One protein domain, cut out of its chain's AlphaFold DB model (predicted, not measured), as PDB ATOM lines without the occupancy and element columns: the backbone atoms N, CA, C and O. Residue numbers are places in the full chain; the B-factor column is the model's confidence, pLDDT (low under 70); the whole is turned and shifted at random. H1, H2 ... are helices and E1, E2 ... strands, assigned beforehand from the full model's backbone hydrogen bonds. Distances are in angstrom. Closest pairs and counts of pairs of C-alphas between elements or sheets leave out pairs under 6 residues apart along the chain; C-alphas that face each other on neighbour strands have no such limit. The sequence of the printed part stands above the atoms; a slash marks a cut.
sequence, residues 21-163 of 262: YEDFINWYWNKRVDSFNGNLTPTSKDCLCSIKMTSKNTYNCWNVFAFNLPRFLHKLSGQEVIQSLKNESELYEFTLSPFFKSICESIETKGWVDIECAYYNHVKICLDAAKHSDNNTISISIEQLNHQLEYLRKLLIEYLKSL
ATOM      1  N   TYR A  21      48.368 -49.087  42.068       93.94
ATOM      2  CA  TYR A  21      46.939 -48.770  42.059       93.94
ATOM      3  C   TYR A  21      46.511 -48.032  40.783       93.94
ATOM      4  O   TYR A  21      45.383 -48.198  40.340       93.94
ATOM      5  N   GLU A  22      47.406 -47.274  40.152       94.12
ATOM      6  CA  GLU A  22      47.162 -46.667  38.840       94.12
ATOM      7  C   GLU A  22      46.905 -47.712  37.744       94.12
ATOM      8  O   GLU A  22      45.923 -47.591  37.011       94.12
ATOM      9  N   ASP A  23      47.715 -48.774  37.683       95.00
ATOM     10  CA  ASP A  23      47.534 -49.858  36.712       95.00
ATOM     11  C   ASP A  23      46.169 -50.537  36.900       95.00
ATOM     12  O   ASP A  23      45.428 -50.772  35.940       95.00
ATOM     13  N   PHE A  24      45.791 -50.764  38.162       95.94
ATOM     14  CA  PHE A  24      44.475 -51.268  38.545       95.94
ATOM     15  C   PHE A  24      43.328 -50.345  38.092       95.94
ATOM     16  O   PHE A  24      42.339 -50.818  37.524       95.94
ATOM     17  N   ILE A  25      43.433 -49.032  38.311       96.88
ATOM     18  CA  ILE A  25      42.386 -48.076  37.917       96.88
ATOM     19  C   ILE A  25      42.272 -47.970  36.390       96.88
ATOM     20  O   ILE A  25      41.161 -47.913  35.857       96.88
ATOM     21  N   ASN A  26      43.388 -48.033  35.667       95.88
ATOM     22  CA  ASN A  26      43.387 -48.082  34.205       95.88
ATOM     23  C   ASN A  26      42.735 -49.368  33.681       95.88
ATOM     24  O   ASN A  26      41.926 -49.326  32.749       95.88
ATOM     25  N   TRP A  27      43.003 -50.508  34.323       97.44
ATOM     26  CA  TRP A  27      42.295 -51.757  34.042       97.44
ATOM     27  C   TRP A  27      40.789 -51.644  34.305       97.44
ATOM     28  O   TRP A  27      39.985 -52.080  33.479       97.44
ATOM     29  N   TYR A  28      40.386 -50.998  35.401       97.94
ATOM     30  CA  TYR A  28      38.976 -50.740  35.681       97.94
ATOM     31  C   TYR A  28      38.317 -49.919  34.561       97.94
ATOM     32  O   TYR A  28      37.224 -50.270  34.116       97.94
ATOM     33  N   TRP A  29      38.979 -48.882  34.039       97.44
ATOM     34  CA  TRP A  29      38.441 -48.107  32.916       97.44
ATOM     35  C   TRP A  29      38.298 -48.930  31.637       97.44
ATOM     36  O   TRP A  29      37.276 -48.806  30.960       97.44
ATOM     37  N   ASN A  30      39.256 -49.814  31.334       96.25
ATOM     38  CA  ASN A  30      39.112 -50.775  30.233       96.25
ATOM     39  C   ASN A  30      37.856 -51.632  30.430       96.25
ATOM     40  O   ASN A  30      37.011 -51.702  29.542       96.25
ATOM     41  N   LYS A  31      37.671 -52.185  31.634       95.88
ATOM     42  CA  LYS A  31      36.502 -53.002  31.972       95.88
ATOM     43  C   LYS A  31      35.184 -52.232  31.828       95.88
ATOM     44  O   LYS A  31      34.197 -52.778  31.332       95.88
ATOM     45  N   ARG A  32      35.148 -50.955  32.230       96.19
ATOM     46  CA  ARG A  32      33.976 -50.081  32.048       96.19
ATOM     47  C   ARG A  32      33.628 -49.906  30.573       96.19
ATOM     48  O   ARG A  32      32.456 -50.034  30.226       96.19
ATOM     49  N   VAL A  33      34.618 -49.651  29.724       95.44
ATOM     50  CA  VAL A  33      34.409 -49.491  28.277       95.44
ATOM     51  C   VAL A  33      34.009 -50.810  27.627       95.44
ATOM     52  O   VAL A  33      33.078 -50.836  26.825       95.44
ATOM     53  N   ASP A  34      34.616 -51.923  28.033       94.12
ATOM     54  CA  ASP A  34      34.246 -53.248  27.535       94.12
ATOM     55  C   ASP A  34      32.774 -53.570  27.853       94.12
ATOM     56  O   ASP A  34      32.074 -54.115  26.997       94.12
ATOM     57  N   SER A  35      32.267 -53.137  29.017       94.88
ATOM     58  CA  SER A  35      30.856 -53.291  29.419       94.88
ATOM     59  C   SER A  35      29.844 -52.519  28.560       94.88
ATOM     60  O   SER A  35      28.639 -52.745  28.676       94.88
ATOM     61  N   PHE A  36      30.296 -51.607  27.692       95.50
ATOM     62  CA  PHE A  36      29.412 -50.957  26.725       95.50
ATOM     63  C   PHE A  36      28.910 -51.945  25.667       95.50
ATOM     64  O   PHE A  36      27.783 -51.813  25.190       95.50
ATOM     65  N   ASN A  37      29.707 -52.968  25.342       93.56
ATOM     66  CA  ASN A  37      29.278 -54.044  24.457       93.56
ATOM     67  C   ASN A  37      28.110 -54.808  25.095       93.56
ATOM     68  O   ASN A  37      28.181 -55.251  26.238       93.56
ATOM     69  N   GLY A  38      27.017 -54.958  24.351       93.56
ATOM     70  CA  GLY A  38      25.794 -55.603  24.828       93.56
ATOM     71  C   GLY A  38      24.913 -54.733  25.733       93.56
ATOM     72  O   GLY A  38      23.789 -55.136  26.027       93.56
ATOM     73  N   ASN A  39      25.339 -53.528  26.134       96.12
ATOM     74  CA  ASN A  39      24.479 -52.619  26.891       96.12
ATOM     75  C   ASN A  39      23.510 -51.878  25.952       96.12
ATOM     76  O   ASN A  39      23.872 -50.923  25.264       96.12
ATOM     77  N   LEU A  40      22.251 -52.319  25.947       96.44
ATOM     78  CA  LEU A  40      21.175 -51.776  25.107       96.44
ATOM     79  C   LEU A  40      20.493 -50.527  25.690       96.44
ATOM     80  O   LEU A  40      19.468 -50.091  25.173       96.44
ATOM     81  N   THR A  41      21.044 -49.941  26.752       96.06
ATOM     82  CA  THR A  41      20.498 -48.745  27.403       96.06
ATOM     83  C   THR A  41      21.404 -47.526  27.175       96.06
ATOM     84  O   THR A  41      22.592 -47.694  26.884       96.06
ATOM     85  N   PRO A  42      20.892 -46.291  27.330       95.44
ATOM     86  CA  PRO A  42      21.710 -45.077  27.267       95.44
ATOM     87  C   PRO A  42      22.538 -44.840  28.541       95.44
ATOM     88  O   PRO A  42      23.295 -43.876  28.615       95.44
ATOM     89  N   THR A  43      22.421 -45.700  29.559       96.12
ATOM     90  CA  THR A  43      23.075 -45.520  30.861       96.12
ATOM     91  C   THR A  43      23.991 -46.700  31.167       96.12
ATOM     92  O   THR A  43      23.587 -47.858  31.140       96.12
ATOM     93  N   SER A  44      25.235 -46.413  31.524       96.19
ATOM     94  CA  SER A  44      26.193 -47.390  32.026       96.19
ATOM     95  C   SER A  44      26.651 -46.936  33.403       96.19
ATOM     96  O   SER A  44      27.280 -45.891  33.534       96.19
ATOM     97  N   LYS A  45      26.332 -47.703  34.450       96.50
ATOM     98  CA  LYS A  45      26.652 -47.326  35.835       96.50
ATOM     99  C   LYS A  45      27.060 -48.513  36.695       96.50
ATOM    100  O   LYS A  45      26.667 -49.641  36.418       96.50
ATOM    101  N   ASP A  46      27.832 -48.240  37.731       96.56
ATOM    102  CA  ASP A  46      27.993 -49.078  38.919       96.56
ATOM    103  C   ASP A  46      27.978 -48.185  40.174       96.56
ATOM    104  O   ASP A  46      27.464 -47.065  40.128       96.56
ATOM    105  N   CYS A  47      28.471 -48.672  41.318       96.19
ATOM    106  CA  CYS A  47      28.496 -47.878  42.548       96.19
ATOM    107  C   CYS A  47      29.623 -46.833  42.606       96.19
ATOM    108  O   CYS A  47      29.625 -46.021  43.532       96.19
ATOM    109  N   LEU A  48      30.575 -46.852  41.666       97.38
ATOM    110  CA  LEU A  48      31.706 -45.924  41.611       97.38
ATOM    111  C   LEU A  48      31.457 -44.789  40.623       97.38
ATOM    112  O   LEU A  48      31.815 -43.647  40.926       97.38
ATOM    113  N   CYS A  49      30.860 -45.084  39.463       96.69
ATOM    114  CA  CYS A  49      30.563 -44.084  38.442       96.69
ATOM    115  C   CYS A  49      29.285 -44.360  37.636       96.69
ATOM    116  O   CYS A  49      28.773 -45.477  37.567       96.69
ATOM    117  N   SER A  50      28.780 -43.308  36.991       97.00
ATOM    118  CA  SER A  50      27.668 -43.354  36.045       97.00
ATOM    119  C   SER A  50      28.012 -42.538  34.807       97.00
ATOM    120  O   SER A  50      28.463 -41.399  34.913       97.00
ATOM    121  N   ILE A  51      27.765 -43.123  33.640       96.56
ATOM    122  CA  ILE A  51      27.955 -42.512  32.330       96.56
ATOM    123  C   ILE A  51      26.638 -42.649  31.581       96.56
ATOM    124  O   ILE A  51      26.144 -43.762  31.373       96.56
ATOM    125  N   LYS A  52      26.042 -41.527  31.199       96.75
ATOM    126  CA  LYS A  52      24.722 -41.502  30.578       96.75
ATOM    127  C   LYS A  52      24.743 -40.656  29.316       96.75
ATOM    128  O   LYS A  52      25.245 -39.541  29.323       96.75
ATOM    129  N   MET A  53      24.182 -41.190  28.241       96.12
ATOM    130  CA  MET A  53      23.953 -40.447  27.006       96.12
ATOM    131  C   MET A  53      22.813 -39.448  27.219       96.12
ATOM    132  O   MET A  53      21.765 -39.795  27.774       96.12
ATOM    133  N   THR A  54      23.015 -38.203  26.793       94.81
ATOM    134  CA  THR A  54      21.960 -37.184  26.807       94.81
ATOM    135  C   THR A  54      20.997 -37.395  25.640       94.81
ATOM    136  O   THR A  54      21.270 -38.144  24.702       94.81
ATOM    137  N   SER A  55      19.867 -36.688  25.646       90.94
ATOM    138  CA  SER A  55      18.912 -36.717  24.531       90.94
ATOM    139  C   SER A  55      19.462 -36.128  23.225       90.94
ATOM    140  O   SER A  55      18.845 -36.311  22.182       90.94
ATOM    141  N   LYS A  56      20.585 -35.394  23.275       92.00
ATOM    142  CA  LYS A  56      21.270 -34.848  22.093       92.00
ATOM    143  C   LYS A  56      22.187 -35.874  21.417       92.00
ATOM    144  O   LYS A  56      22.702 -35.600  20.337       92.00
ATOM    145  N   ASN A  57      22.441 -37.012  22.064       92.81
ATOM    146  CA  ASN A  57      23.369 -38.013  21.562       92.81
ATOM    147  C   ASN A  57      22.822 -38.694  20.298       92.81
ATOM    148  O   ASN A  57      21.635 -39.003  20.204       92.81
ATOM    149  N   THR A  58      23.696 -38.933  19.322       89.19
ATOM    150  CA  THR A  58      23.354 -39.660  18.093       89.19
ATOM    151  C   THR A  58      23.242 -41.165  18.334       89.19
ATOM    152  O   THR A  58      22.524 -41.856  17.610       89.19
ATOM    153  N   TYR A  59      23.919 -41.679  19.363       90.50
ATOM    154  CA  TYR A  59      23.800 -43.057  19.807       90.50
ATOM    155  C   TYR A  59      22.592 -43.224  20.724       90.50
ATOM    156  O   TYR A  59      22.392 -42.481  21.682       90.50
ATOM    157  N   ASN A  60      21.796 -44.255  20.451       87.94
ATOM    158  CA  ASN A  60      20.630 -44.614  21.257       87.94
ATOM    159  C   ASN A  60      20.974 -45.549  22.433       87.94
ATOM    160  O   ASN A  60      20.203 -45.639  23.388       87.94
ATOM    161  N   CYS A  61      22.111 -46.248  22.377       94.38
ATOM    162  CA  CYS A  61      22.625 -47.068  23.471       94.38
ATOM    163  C   CYS A  61      24.139 -47.297  23.388       94.38
ATOM    164  O   CYS A  61      24.769 -47.137  22.336       94.38
ATOM    165  N   TRP A  62      24.717 -47.740  24.507       96.19
ATOM    166  CA  TRP A  62      26.148 -48.022  24.634       96.19
ATOM    167  C   TRP A  62      26.650 -49.109  23.679       96.19
ATOM    168  O   TRP A  62      27.774 -49.007  23.193       96.19
ATOM    169  N   ASN A  63      25.819 -50.096  23.332       95.25
ATOM    170  CA  ASN A  63      26.198 -51.135  22.376       95.25
ATOM    171  C   ASN A  63      26.475 -50.567  20.974       95.25
ATOM    172  O   ASN A  63      27.408 -51.013  20.308       95.25
ATOM    173  N   VAL A  64      25.703 -49.566  20.530       94.50
ATOM    174  CA  VAL A  64      25.955 -48.902  19.242       94.50
ATOM    175  C   VAL A  64      27.232 -48.069  19.321       94.50
ATOM    176  O   VAL A  64      28.067 -48.173  18.428       94.50
ATOM    177  N   PHE A  65      27.440 -47.319  20.407       94.19
ATOM    178  CA  PHE A  65      28.698 -46.595  20.631       94.19
ATOM    179  C   PHE A  65      29.914 -47.539  20.566       94.19
ATOM    180  O   PHE A  65      30.847 -47.303  19.804       94.19
ATOM    181  N   ALA A  66      29.870 -48.669  21.280       92.75
ATOM    182  CA  ALA A  66      30.950 -49.658  21.311       92.75
ATOM    183  C   ALA A  66      31.208 -50.338  19.953       92.75
ATOM    184  O   ALA A  66      32.317 -50.804  19.678       92.75
ATOM    185  N   PHE A  67      30.198 -50.400  19.079       91.12
ATOM    186  CA  PHE A  67      30.368 -50.872  17.704       91.12
ATOM    187  C   PHE A  67      31.161 -49.898  16.830       91.12
ATOM    188  O   PHE A  67      31.847 -50.332  15.909       91.12
ATOM    189  N   ASN A  68      31.111 -48.605  17.150       90.12
ATOM    190  CA  ASN A  68      31.795 -47.549  16.410       90.12
ATOM    191  C   ASN A  68      33.206 -47.240  16.944       90.12
ATOM    192  O   ASN A  68      33.934 -46.470  16.322       90.12
ATOM    193  N   LEU A  69      33.623 -47.839  18.067       88.88
ATOM    194  CA  LEU A  69      34.985 -47.680  18.581       88.88
ATOM    195  C   LEU A  69      36.022 -48.388  17.684       88.88
ATOM    196  O   LEU A  69      35.752 -49.491  17.200       88.88
ATOM    197  N   PRO A  70      37.236 -47.828  17.507       84.12
ATOM    198  CA  PRO A  70      38.334 -48.511  16.820       84.12
ATOM    199  C   PRO A  70      38.718 -49.821  17.532       84.12
ATOM    200  O   PRO A  70      39.096 -49.812  18.702       84.12
ATOM    201  N   ARG A  71      38.619 -50.965  16.834       71.69
ATOM    202  CA  ARG A  71      38.821 -52.305  17.437       71.69
ATOM    203  C   ARG A  71      40.181 -52.946  17.172       71.69
ATOM    204  O   ARG A  71      40.604 -53.782  17.961       71.69
ATOM    205  N   PHE A  72      40.834 -52.599  16.063       67.50
ATOM    206  CA  PHE A  72      42.013 -53.324  15.573       67.50
ATOM    207  C   PHE A  72      43.265 -52.447  15.578       67.50
ATOM    208  O   PHE A  72      44.113 -52.579  16.455       67.50
ATOM    209  N   LEU A  73      43.374 -51.530  14.616       61.12
ATOM    210  CA  LEU A  73      44.454 -50.551  14.567       61.12
ATOM    211  C   LEU A  73      44.113 -49.419  15.540       61.12
ATOM    212  O   LEU A  73      43.019 -48.866  15.461       61.12
ATOM    213  N   HIS A  74      45.035 -49.100  16.451       77.38
ATOM    214  CA  HIS A  74      44.857 -48.058  17.472       77.38
ATOM    215  C   HIS A  74      43.680 -48.318  18.427       77.38
ATOM    216  O   HIS A  74      42.851 -47.437  18.650       77.38
ATOM    217  N   LYS A  75      43.595 -49.533  18.998       84.50
ATOM    218  CA  LYS A  75      42.657 -49.804  20.100       84.50
ATOM    219  C   LYS A  75      42.896 -48.775  21.209       84.50
ATOM    220  O   LYS A  75      43.966 -48.762  21.811       84.50
ATOM    221  N   LEU A  76      41.886 -47.951  21.463       89.50
ATOM    222  CA  LEU A  76      41.917 -46.963  22.532       89.50
ATOM    223  C   LEU A  76      41.887 -47.669  23.888       89.50
ATOM    224  O   LEU A  76      41.150 -48.641  24.086       89.50
ATOM    225  N   SER A  77      42.669 -47.159  24.828       93.44
ATOM    226  CA  SER A  77      42.534 -47.506  26.235       93.44
ATOM    227  C   SER A  77      41.201 -46.997  26.780       93.44
ATOM    228  O   SER A  77      40.624 -46.009  26.317       93.44
ATOM    229  N   GLY A  78      40.714 -47.657  27.824       94.25
ATOM    230  CA  GLY A  78      39.513 -47.236  28.523       94.25
ATOM    231  C   GLY A  78      39.648 -45.819  29.070       94.25
ATOM    232  O   GLY A  78      38.692 -45.057  29.015       94.25
ATOM    233  N   GLN A  79      40.842 -45.432  29.524       93.31
ATOM    234  CA  GLN A  79      41.112 -44.073  29.984       93.31
ATOM    235  C   GLN A  79      40.927 -43.042  28.861       93.31
ATOM    236  O   GLN A  79      40.252 -42.039  29.077       93.31
ATOM    237  N   GLU A  80      41.456 -43.300  27.660       94.56
ATOM    238  CA  GLU A  80      41.302 -42.406  26.501       94.56
ATOM    239  C   GLU A  80      39.835 -42.251  26.090       94.56
ATOM    240  O   GLU A  80      39.370 -41.129  25.886       94.56
ATOM    241  N   VAL A  81      39.080 -43.354  26.037       95.00
ATOM    242  CA  VAL A  81      37.640 -43.319  25.727       95.00
ATOM    243  C   VAL A  81      36.873 -42.549  26.802       95.00
ATOM    244  O   VAL A  81      36.043 -41.700  26.501       95.00
ATOM    245  N   ILE A  82      37.141 -42.804  28.082       94.81
ATOM    246  CA  ILE A  82      36.464 -42.094  29.172       94.81
ATOM    247  C   ILE A  82      36.809 -40.601  29.144       94.81
ATOM    248  O   ILE A  82      35.935 -39.768  29.385       94.81
ATOM    249  N   GLN A  83      38.049 -40.244  28.805       94.25
ATOM    250  CA  GLN A  83      38.454 -38.852  28.665       94.25
ATOM    251  C   GLN A  83      37.761 -38.165  27.483       94.25
ATOM    252  O   GLN A  83      37.315 -37.028  27.633       94.25
ATOM    253  N   SER A  84      37.596 -38.841  26.340       93.25
ATOM    254  CA  SER A  84      36.850 -38.277  25.209       93.25
ATOM    255  C   SER A  84      35.382 -38.037  25.570       93.25
ATOM    256  O   SER A  84      34.844 -36.976  25.268       93.25
ATOM    257  N   LEU A  85      34.759 -38.965  26.306       93.88
ATOM    258  CA  LEU A  85      33.386 -38.808  26.797       93.88
ATOM    259  C   LEU A  85      33.244 -37.621  27.761       93.88
ATOM    260  O   LEU A  85      32.283 -36.865  27.659       93.88
ATOM    261  N   LYS A  86      34.207 -37.425  28.674       93.00
ATOM    262  CA  LYS A  86      34.226 -36.268  29.589       93.00
ATOM    263  C   LYS A  86      34.330 -34.932  28.841       93.00
ATOM    264  O   LYS A  86      33.756 -33.945  29.295       93.00
ATOM    265  N   ASN A  87      35.053 -34.898  27.720       94.19
ATOM    266  CA  ASN A  87      35.230 -33.689  26.912       94.19
ATOM    267  C   ASN A  87      33.958 -33.308  26.125       94.19
ATOM    268  O   ASN A  87      33.790 -32.146  25.765       94.19
ATOM    269  N   GLU A  88      33.041 -34.254  25.899       93.75
ATOM    270  CA  GLU A  88      31.773 -34.054  25.185       93.75
ATOM    271  C   GLU A  88      30.576 -33.961  26.154       93.75
ATOM    272  O   GLU A  88      29.593 -34.699  26.051       93.75
ATOM    273  N   SER A  89      30.638 -33.027  27.106       92.62
ATOM    274  CA  SER A  89      29.646 -32.881  28.188       92.62
ATOM    275  C   SER A  89      28.213 -32.569  27.724       92.62
ATOM    276  O   SER A  89      27.258 -32.803  28.463       92.62
ATOM    277  N   GLU A  90      28.026 -32.079  26.494       94.56
ATOM    278  CA  GLU A  90      26.694 -31.920  25.897       94.56
ATOM    279  C   GLU A  90      26.038 -33.254  25.511       94.56
ATOM    280  O   GLU A  90      24.807 -33.360  25.479       94.56
ATOM    281  N   LEU A  91      26.853 -34.262  25.194       95.19
ATOM    282  CA  LEU A  91      26.427 -35.568  24.694       95.19
ATOM    283  C   LEU A  91      26.433 -36.634  25.793       95.19
ATOM    284  O   LEU A  91      25.678 -37.609  25.693       95.19
ATOM    285  N   TYR A  92      27.239 -36.441  26.842       96.00
ATOM    286  CA  TYR A  92      27.393 -37.388  27.942       96.00
ATOM    287  C   TYR A  92      27.381 -36.714  29.318       96.00
ATOM    288  O   TYR A  92      28.142 -35.794  29.607       96.00
ATOM    289  N   GLU A  93      26.559 -37.251  30.214       96.06
ATOM    290  CA  GLU A  93      26.578 -36.970  31.645       96.06
ATOM    291  C   GLU A  93      27.524 -37.964  32.332       96.06
ATOM    292  O   GLU A  93      27.280 -39.175  32.325       96.06
ATOM    293  N   PHE A  94      28.597 -37.456  32.939       95.38
ATOM    294  CA  PHE A  94      29.570 -38.260  33.674       95.38
ATOM    295  C   PHE A  94      29.535 -37.915  35.162       95.38
ATOM    296  O   PHE A  94      29.662 -36.756  35.555       95.38
ATOM    297  N   THR A  95      29.369 -38.921  36.017       95.94
ATOM    298  CA  THR A  95      29.327 -38.749  37.472       95.94
ATOM    299  C   THR A  95      30.218 -39.776  38.149       95.94
ATOM    300  O   THR A  95      30.151 -40.965  37.844       95.94
ATOM    301  N   LEU A  96      31.025 -39.315  39.102       96.50
ATOM    302  CA  LEU A  96      31.810 -40.159  39.997       96.50
ATOM    303  C   LEU A  96      31.261 -40.042  41.411       96.50
ATOM    304  O   LEU A  96      30.866 -38.958  41.842       96.50
ATOM    305  N   SER A  97      31.302 -41.143  42.154       95.94
ATOM    306  CA  SER A  97      31.173 -41.075  43.606       95.94
ATOM    307  C   SER A  97      32.291 -40.198  44.195       95.94
ATOM    308  O   SER A  97      33.413 -40.231  43.682       95.94
ATOM    309  N   PRO A  98      32.034 -39.426  45.268       95.38
ATOM    310  CA  PRO A  98      33.051 -38.560  45.873       95.38
ATOM    311  C   PRO A  98      34.325 -39.310  46.281       95.38
ATOM    312  O   PRO A  98      35.433 -38.822  46.060       95.38
ATOM    313  N   PHE A  99      34.165 -40.524  46.814       96.62
ATOM    314  CA  PHE A  99      35.280 -41.389  47.176       96.62
ATOM    315  C   PHE A  99      36.129 -41.762  45.961       96.62
ATOM    316  O   PHE A  99      37.326 -41.470  45.931       96.62
ATOM    317  N   PHE A 100      35.510 -42.317  44.919       97.31
ATOM    318  CA  PHE A 100      36.240 -42.726  43.725       97.31
ATOM    319  C   PHE A 100      36.847 -41.538  42.968       97.31
ATOM    320  O   PHE A 100      37.965 -41.630  42.468       97.31
ATOM    321  N   LYS A 101      36.165 -40.386  42.963       96.69
ATOM    322  CA  LYS A 101      36.698 -39.133  42.420       96.69
ATOM    323  C   LYS A 101      38.028 -38.755  43.079       96.69
ATOM    324  O   LYS A 101      38.988 -38.494  42.365       96.69
ATOM    325  N   SER A 102      38.110 -38.815  44.410       96.75
ATOM    326  CA  SER A 102      39.348 -38.489  45.136       96.75
ATOM    327  C   SER A 102      40.511 -39.445  44.831       96.75
ATOM    328  O   SER A 102      41.674 -39.036  44.855       96.75
ATOM    329  N   ILE A 103      40.199 -40.706  44.502       97.38
ATOM    330  CA  ILE A 103      41.187 -41.696  44.056       97.38
ATOM    331  C   ILE A 103      41.730 -41.302  42.681       97.38
ATOM    332  O   ILE A 103      42.945 -41.191  42.522       97.38
ATOM    333  N   CYS A 104      40.845 -41.046  41.709       96.19
ATOM    334  CA  CYS A 104      41.244 -40.629  40.363       96.19
ATOM    335  C   CYS A 104      42.074 -39.340  40.392       96.19
ATOM    336  O   CYS A 104      43.147 -39.300  39.804       96.19
ATOM    337  N   GLU A 105      41.636 -38.326  41.142       95.69
ATOM    338  CA  GLU A 105      42.357 -37.054  41.272       95.69
ATOM    339  C   GLU A 105      43.740 -37.230  41.912       95.69
ATOM    340  O   GLU A 105      44.702 -36.585  41.496       95.69
ATOM    341  N   SER A 106      43.875 -38.116  42.906       96.31
ATOM    342  CA  SER A 106      45.178 -38.399  43.522       96.31
ATOM    343  C   SER A 106      46.146 -39.030  42.524       96.31
ATOM    344  O   SER A 106      47.299 -38.613  42.455       96.31
ATOM    345  N   ILE A 107      45.671 -39.971  41.705       94.75
ATOM    346  CA  ILE A 107      46.483 -40.581  40.645       94.75
ATOM    347  C   ILE A 107      46.867 -39.530  39.600       94.75
ATOM    348  O   ILE A 107      48.048 -39.376  39.312       94.75
ATOM    349  N   GLU A 108      45.902 -38.758  39.094       92.62
ATOM    350  CA  GLU A 108      46.133 -37.738  38.062       92.62
ATOM    351  C   GLU A 108      47.118 -36.647  38.520       92.62
ATOM    352  O   GLU A 108      47.933 -36.178  37.729       92.62
ATOM    353  N   THR A 109      47.069 -36.243  39.795       95.06
ATOM    354  CA  THR A 109      47.888 -35.129  40.310       95.06
ATOM    355  C   THR A 109      49.210 -35.557  40.943       95.06
ATOM    356  O   THR A 109      50.168 -34.784  40.916       95.06
ATOM    357  N   LYS A 110      49.287 -36.757  41.532       94.25
ATOM    358  CA  LYS A 110      50.463 -37.226  42.293       94.25
ATOM    359  C   LYS A 110      51.149 -38.439  41.663       94.25
ATOM    360  O   LYS A 110      52.258 -38.768  42.073       94.25
ATOM    361  N   GLY A 111      50.501 -39.129  40.726       90.31
ATOM    362  CA  GLY A 111      50.975 -40.396  40.156       90.31
ATOM    363  C   GLY A 111      50.842 -41.600  41.097       90.31
ATOM    364  O   GLY A 111      51.378 -42.670  40.812       90.31
ATOM    365  N   TRP A 112      50.178 -41.441  42.246       90.25
ATOM    366  CA  TRP A 112      49.926 -42.513  43.210       90.25
ATOM    367  C   TRP A 112      48.727 -42.182  44.104       90.25
ATOM    368  O   TRP A 112      48.278 -41.037  44.186       90.25
ATOM    369  N   VAL A 113      48.204 -43.192  44.794       92.94
ATOM    370  CA  VAL A 113      47.091 -43.047  45.736       92.94
ATOM    371  C   VAL A 113      47.267 -43.992  46.920       92.94
ATOM    372  O   VAL A 113      47.768 -45.099  46.758       92.94
ATOM    373  N   ASP A 114      46.839 -43.548  48.096       92.94
ATOM    374  CA  ASP A 114      46.626 -44.377  49.282       92.94
ATOM    375  C   ASP A 114      45.113 -44.492  49.485       92.94
ATOM    376  O   ASP A 114      44.444 -43.517  49.847       92.94
ATOM    377  N   ILE A 115      44.557 -45.652  49.130       94.19
ATOM    378  CA  ILE A 115      43.106 -45.865  49.106       94.19
ATOM    379  C   ILE A 115      42.564 -45.924  50.536       94.19
ATOM    380  O   ILE A 115      41.473 -45.415  50.794       94.19
ATOM    381  N   GLU A 116      43.326 -46.483  51.472       94.06
ATOM    382  CA  GLU A 116      42.997 -46.588  52.887       94.06
ATOM    383  C   GLU A 116      42.894 -45.201  53.531       94.06
ATOM    384  O   GLU A 116      41.892 -44.887  54.182       94.06
ATOM    385  N   CYS A 117      43.877 -44.331  53.285       94.44
ATOM    386  CA  CYS A 117      43.835 -42.941  53.727       94.44
ATOM    387  C   CYS A 117      42.709 -42.158  53.042       94.44
ATOM    388  O   CYS A 117      42.014 -41.387  53.709       94.44
ATOM    389  N   ALA A 118      42.494 -42.350  51.734       95.50
ATOM    390  CA  ALA A 118      41.391 -41.710  51.018       95.50
ATOM    391  C   ALA A 118      40.042 -42.100  51.638       95.50
ATOM    392  O   ALA A 118      39.253 -41.229  51.999       95.50
ATOM    393  N   TYR A 119      39.810 -43.395  51.848       96.94
ATOM    394  CA  TYR A 119      38.611 -43.915  52.496       96.94
ATOM    395  C   TYR A 119      38.428 -43.327  53.899       96.94
ATOM    396  O   TYR A 119      37.361 -42.801  54.214       96.94
ATOM    397  N   TYR A 120      39.478 -43.335  54.725       96.38
ATOM    398  CA  TYR A 120      39.418 -42.792  56.082       96.38
ATOM    399  C   TYR A 120      39.079 -41.293  56.103       96.38
ATOM    400  O   TYR A 120      38.311 -40.835  56.953       96.38
ATOM    401  N   ASN A 121      39.587 -40.524  55.140       95.50
ATOM    402  CA  ASN A 121      39.231 -39.116  54.994       95.50
ATOM    403  C   ASN A 121      37.751 -38.933  54.626       95.50
ATOM    404  O   ASN A 121      37.100 -38.047  55.176       95.50
ATOM    405  N   HIS A 122      37.185 -39.788  53.769       94.56
ATOM    406  CA  HIS A 122      35.745 -39.760  53.473       94.56
ATOM    407  C   HIS A 122      34.894 -40.160  54.679       94.56
ATOM    408  O   HIS A 122      33.879 -39.515  54.932       94.56
ATOM    409  N   VAL A 123      35.335 -41.127  55.491       94.25
ATOM    410  CA  VAL A 123      34.677 -41.442  56.773       94.25
ATOM    411  C   VAL A 123      34.637 -40.207  57.675       94.25
ATOM    412  O   VAL A 123      33.584 -39.887  58.224       94.25
ATOM    413  N   LYS A 124      35.749 -39.469  57.801       92.50
ATOM    414  CA  LYS A 124      35.783 -38.212  58.569       92.50
ATOM    415  C   LYS A 124      34.796 -37.181  58.032       92.50
ATOM    416  O   LYS A 124      34.056 -36.611  58.822       92.50
ATOM    417  N   ILE A 125      34.734 -36.992  56.712       90.38
ATOM    418  CA  ILE A 125      33.777 -36.072  56.080       90.38
ATOM    419  C   ILE A 125      32.335 -36.470  56.424       90.38
ATOM    420  O   ILE A 125      31.542 -35.609  56.805       90.38
ATOM    421  N   CYS A 126      31.996 -37.763  56.358       88.88
ATOM    422  CA  CYS A 126      30.676 -38.256  56.759       88.88
ATOM    423  C   CYS A 126      30.376 -37.971  58.241       88.88
ATOM    424  O   CYS A 126      29.267 -37.557  58.568       88.88
ATOM    425  N   LEU A 127      31.356 -38.154  59.132       87.81
ATOM    426  CA  LEU A 127      31.214 -37.886  60.568       87.81
ATOM    427  C   LEU A 127      31.155 -36.387  60.904       87.81
ATOM    428  O   LEU A 127      30.484 -35.996  61.854       87.81
ATOM    429  N   ASP A 128      31.834 -35.530  60.150       86.00
ATOM    430  CA  ASP A 128      31.762 -34.082  60.349       86.00
ATOM    431  C   ASP A 128      30.436 -33.517  59.831       86.00
ATOM    432  O   ASP A 128      29.801 -32.719  60.522       86.00
ATOM    433  N   ALA A 129      29.947 -34.001  58.684       81.25
ATOM    434  CA  ALA A 129      28.595 -33.704  58.208       81.25
ATOM    435  C   ALA A 129      27.518 -34.185  59.202       81.25
ATOM    436  O   ALA A 129      26.462 -33.556  59.337       81.25
ATOM    437  N   ALA A 130      27.806 -35.256  59.949       74.94
ATOM    438  CA  ALA A 130      26.920 -35.794  60.973       74.94
ATOM    439  C   ALA A 130      26.658 -34.832  62.135       74.94
ATOM    440  O   ALA A 130      25.584 -34.859  62.726       74.94
ATOM    441  N   LYS A 131      27.602 -33.935  62.445       77.12
ATOM    442  CA  LYS A 131      27.431 -32.932  63.509       77.12
ATOM    443  C   LYS A 131      26.299 -31.940  63.216       77.12
ATOM    444  O   LYS A 131      25.875 -31.222  64.119       77.12
ATOM    445  N   HIS A 132      25.821 -31.894  61.971       73.00
ATOM    446  CA  HIS A 132      24.839 -30.929  61.483       73.00
ATOM    447  C   HIS A 132      23.602 -31.576  60.823       73.00
ATOM    448  O   HIS A 132      22.793 -30.854  60.245       73.00
ATOM    449  N   SER A 133      23.441 -32.908  60.874       67.88
ATOM    450  CA  SER A 133      22.369 -33.644  60.173       67.88
ATOM    451  C   SER A 133      21.806 -34.829  60.980       67.88
ATOM    452  O   SER A 133      22.369 -35.219  61.998       67.88
ATOM    453  N   ASP A 134      20.673 -35.395  60.541       69.12
ATOM    454  CA  ASP A 134      20.011 -36.530  61.206       69.12
ATOM    455  C   ASP A 134      20.799 -37.848  61.074       69.12
ATOM    456  O   ASP A 134      21.183 -38.244  59.970       69.12
ATOM    457  N   ASN A 135      20.919 -38.595  62.183       70.00
ATOM    458  CA  ASN A 135      21.660 -39.868  62.311       70.00
ATOM    459  C   ASN A 135      21.397 -40.907  61.197       70.00
ATOM    460  O   ASN A 135      22.309 -41.641  60.813       70.00
ATOM    461  N   ASN A 136      20.176 -40.978  60.652       69.94
ATOM    462  CA  ASN A 136      19.810 -41.965  59.628       69.94
ATOM    463  C   ASN A 136      20.521 -41.719  58.277       69.94
ATOM    464  O   ASN A 136      20.994 -42.656  57.638       69.94
ATOM    465  N   THR A 137      20.666 -40.456  57.862       70.50
ATOM    466  CA  THR A 137      21.328 -40.080  56.596       70.50
ATOM    467  C   THR A 137      22.828 -40.400  56.621       70.50
ATOM    468  O   THR A 137      23.426 -40.744  55.598       70.50
ATOM    469  N   ILE A 138      23.439 -40.341  57.804       73.50
ATOM    470  CA  ILE A 138      24.857 -40.651  58.018       73.50
ATOM    471  C   ILE A 138      25.112 -42.152  57.914       73.50
ATOM    472  O   ILE A 138      26.054 -42.547  57.226       73.50
ATOM    473  N   SER A 139      24.262 -42.982  58.536       71.56
ATOM    474  CA  SER A 139      24.369 -44.448  58.426       71.56
ATOM    475  C   SER A 139      24.348 -44.875  56.963       71.56
ATOM    476  O   SER A 139      25.251 -45.571  56.506       71.56
ATOM    477  N   ILE A 140      23.398 -44.332  56.194       73.31
ATOM    478  CA  ILE A 140      23.273 -44.594  54.757       73.31
ATOM    479  C   ILE A 140      24.544 -44.165  53.999       73.31
ATOM    480  O   ILE A 140      24.999 -44.882  53.109       73.31
ATOM    481  N   SER A 141      25.155 -43.032  54.358       85.00
ATOM    482  CA  SER A 141      26.359 -42.518  53.681       85.00
ATOM    483  C   SER A 141      27.603 -43.376  53.955       85.00
ATOM    484  O   SER A 141      28.370 -43.664  53.035       85.00
ATOM    485  N   ILE A 142      27.794 -43.827  55.199       91.38
ATOM    486  CA  ILE A 142      28.913 -44.709  55.580       91.38
ATOM    487  C   ILE A 142      28.717 -46.110  54.994       91.38
ATOM    488  O   ILE A 142      29.667 -46.702  54.488       91.38
ATOM    489  N   GLU A 143      27.493 -46.637  54.998       92.25
ATOM    490  CA  GLU A 143      27.175 -47.919  54.361       92.25
ATOM    491  C   GLU A 143      27.478 -47.897  52.857       92.25
ATOM    492  O   GLU A 143      28.081 -48.836  52.332       92.25
ATOM    493  N   GLN A 144      27.135 -46.805  52.166       93.12
ATOM    494  CA  GLN A 144      27.492 -46.609  50.759       93.12
ATOM    495  C   GLN A 144      29.009 -46.555  50.549       93.12
ATOM    496  O   GLN A 144      29.516 -47.173  49.610       93.12
ATOM    497  N   LEU A 145      29.741 -45.863  51.426       95.94
ATOM    498  CA  LEU A 145      31.201 -45.791  51.367       95.94
ATOM    499  C   LEU A 145      31.846 -47.174  51.582       95.94
ATOM    500  O   LEU A 145      32.717 -47.574  50.808       95.94
ATOM    501  N   ASN A 146      31.368 -47.943  52.565       96.69
ATOM    502  CA  ASN A 146      31.799 -49.323  52.815       96.69
ATOM    503  C   ASN A 146      31.545 -50.215  51.601       96.69
ATOM    504  O   ASN A 146      32.409 -50.996  51.203       96.69
ATOM    505  N   HIS A 147      30.368 -50.080  50.987       97.50
ATOM    506  CA  HIS A 147      30.020 -50.813  49.778       97.50
ATOM    507  C   HIS A 147      30.966 -50.474  48.614       97.50
ATOM    508  O   HIS A 147      31.408 -51.375  47.901       97.50
ATOM    509  N   GLN A 148      31.318 -49.198  48.430       97.75
ATOM    510  CA  GLN A 148      32.273 -48.776  47.400       97.75
ATOM    511  C   GLN A 148      33.683 -49.320  47.652       97.75
ATOM    512  O   GLN A 148      34.311 -49.813  46.712       97.75
ATOM    513  N   LEU A 149      34.170 -49.280  48.897       97.94
ATOM    514  CA  LEU A 149      35.471 -49.853  49.260       97.94
ATOM    515  C   LEU A 149      35.500 -51.365  49.007       97.94
ATOM    516  O   LEU A 149      36.439 -51.879  48.401       97.94
ATOM    517  N   GLU A 150      34.449 -52.077  49.413       98.12
ATOM    518  CA  GLU A 150      34.337 -53.519  49.196       98.12
ATOM    519  C   GLU A 150      34.272 -53.872  47.704       98.12
ATOM    520  O   GLU A 150      34.864 -54.860  47.262       98.12
ATOM    521  N   TYR A 151      33.587 -53.055  46.905       98.31
ATOM    522  CA  TYR A 151      33.543 -53.219  45.457       98.31
ATOM    523  C   TYR A 151      34.921 -53.005  44.814       98.31
ATOM    524  O   TYR A 151      35.349 -53.840  44.016       98.31
ATOM    525  N   LEU A 152      35.665 -51.963  45.214       97.94
ATOM    526  CA  LEU A 152      37.049 -51.751  44.770       97.94
ATOM    527  C   LEU A 152      37.957 -52.918  45.158       97.94
ATOM    528  O   LEU A 152      38.724 -53.388  44.324       97.94
ATOM    529  N   ARG A 153      37.833 -53.434  46.386       96.94
ATOM    530  CA  ARG A 153      38.598 -54.598  46.851       96.94
ATOM    531  C   ARG A 153      38.357 -55.819  45.963       96.94
ATOM    532  O   ARG A 153      39.308 -56.484  45.560       96.94
ATOM    533  N   LYS A 154      37.096 -56.108  45.624       98.12
ATOM    534  CA  LYS A 154      36.743 -57.217  44.718       98.12
ATOM    535  C   LYS A 154      37.330 -57.024  43.322       98.12
ATOM    536  O   LYS A 154      37.883 -57.972  42.769       98.12
ATOM    537  N   LEU A 155      37.245 -55.809  42.778       97.94
ATOM    538  CA  LEU A 155      37.831 -55.473  41.480       97.94
ATOM    539  C   LEU A 155      39.358 -55.593  41.492       97.94
ATOM    540  O   LEU A 155      39.922 -56.101  40.529       97.94
ATOM    541  N   LEU A 156      40.023 -55.186  42.574       96.25
ATOM    542  CA  LEU A 156      41.468 -55.332  42.725       96.25
ATOM    543  C   LEU A 156      41.873 -56.809  42.741       96.25
ATOM    544  O   LEU A 156      42.806 -57.196  42.047       96.25
ATOM    545  N   ILE A 157      41.142 -57.657  43.472       95.31
ATOM    546  CA  ILE A 157      41.385 -59.109  43.476       95.31
ATOM    547  C   ILE A 157      41.228 -59.692  42.068       95.31
ATOM    548  O   ILE A 157      42.032 -60.522  41.650       95.31
ATOM    549  N   GLU A 158      40.189 -59.288  41.339       96.75
ATOM    550  CA  GLU A 158      39.968 -59.732  39.962       96.75
ATOM    551  C   GLU A 158      41.099 -59.282  39.034       96.75
ATOM    552  O   GLU A 158      41.620 -60.091  38.265       96.75
ATOM    553  N   TYR A 159      41.528 -58.025  39.157       96.31
ATOM    554  CA  TYR A 159      42.645 -57.480  38.404       96.31
ATOM    555  C   TYR A 159      43.935 -58.262  38.657       96.31
ATOM    556  O   TYR A 159      44.530 -58.775  37.712       96.31
ATOM    557  N   LEU A 160      44.328 -58.432  39.921       93.38
ATOM    558  CA  LEU A 160      45.550 -59.151  40.284       93.38
ATOM    559  C   LEU A 160      45.521 -60.608  39.800       93.38
ATOM    560  O   LEU A 160      46.536 -61.128  39.353       93.38
ATOM    561  N   LYS A 161      44.351 -61.262  39.808       92.81
ATOM    562  CA  LYS A 161      44.182 -62.611  39.237       92.81
ATOM    563  C   LYS A 161      44.297 -62.655  37.713       92.81
ATOM    564  O   LYS A 161      44.588 -63.717  37.171       92.81
ATOM    565  N   SER A 162      44.024 -61.549  37.025       93.25
ATOM    566  CA  SER A 162      44.163 -61.453  35.566       93.25
ATOM    567  C   SER A 162      45.615 -61.273  35.116       93.25
ATOM    568  O   SER A 162      45.928 -61.512  33.948       93.25
ATOM    569  N   LEU A 163      46.502 -60.865  36.030       91.31
ATOM    570  CA  LEU A 163      47.915 -60.688  35.738       91.31
ATOM    571  C   LEU A 163      48.603 -62.039  35.546       91.31
ATOM    572  O   LEU A 163      48.364 -63.007  36.265       91.31
TER     573      LEU A 163
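AT A GLANCE: This is residues 21 to 163 of the 262 residues of an uncharacterized protein of Muribaculaceae bacterium Isolate-002 (NCI) (UniProt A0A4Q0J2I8). A helical hairpin of H5 and the long H6 makes one arm of the domain, and a small three-stranded sheet with H1 and H3 packed near it makes the other part, with H4 joining the two. The last part of H6 crosses H1, and H2 with the free loop of residues 70 to 75 lies at the end far from the tip of the hairpin. The printed part has 143 residues with six named helices and three named strands, in the order H1 E1 E2 H2 H3 E3 H4 H5 H6; the sheet runs E1 E2 E3, antiparallel throughout, and the class is mostly helix. The whole is compact, with a radius of gyration of the C-alphas of 16.8 A and spans of 51 by 38 by 26 A.

HOW THE PARTS SIT: H1, residues 21 to 34, touches H3, residues 78 to 87, about perpendicular at 74 degrees; their closest C-alphas, of Asn 30 and Gly 78, are 4.0 A apart. E1, residues 43 to 45, and E2, residues 49 to 53, form a hairpin, with N 44 and O 51 within hydrogen-bond range at 2.8 A. E2 is also the antiparallel neighbour of E3, residues 92 to 96, with N 50 and O 95 at 2.8 A. H2, residues 62 to 68, is close to H1 but not clearly touching, with the C-alphas of Val 33 and Ala 66 closest at 7.8 A. H3 is over E3 at a height over the sheet of 10.7 A and only just stands up from it, its line rising 42 degrees. H4, residues 98 to 110, only grazes the sheet with residues 98 to 104. With residues 99 to 103 alone it touches H5, residues 115 to 130, at a steep tilt of 45 degrees, opposite ways; the closest C-alphas are those of Phe 99 and His 122, 6.5 A. H5 and H6, residues 135 to 162, form a helical hairpin at a shallow tilt of 10 degrees, with the C-alphas of Ala 130 and Ile 138 closest at 6.0 A. H6 touches H1 with residues 155 to 159 alone, about perpendicular at 90 degrees; the C-alphas of Phe 24 and Tyr 159 are closest, at 6.5 A. H5 and H6 are not on the sheet. In all six helices every O i to N i+4 pair is within hydrogen-bond range.

IN THESE COORDINATES: H1 begins at C-alpha 21, (46.939, -48.770, 42.059), and is 19.8 A long. H4 measures 17.8 A, H5 22.5 A and H6 41.1 A, ending at C-alpha 162, (44.163, -61.453, 35.566).

THE WHOLE: The C-alphas of Leu 73 and Lys 131, the two farthest apart, are 54.7 A apart. The printed part has no cut and no long link. Mean pLDDT of the printed part is 91.9, with residues 72 to 73, 133 to 134 and 136 under 70.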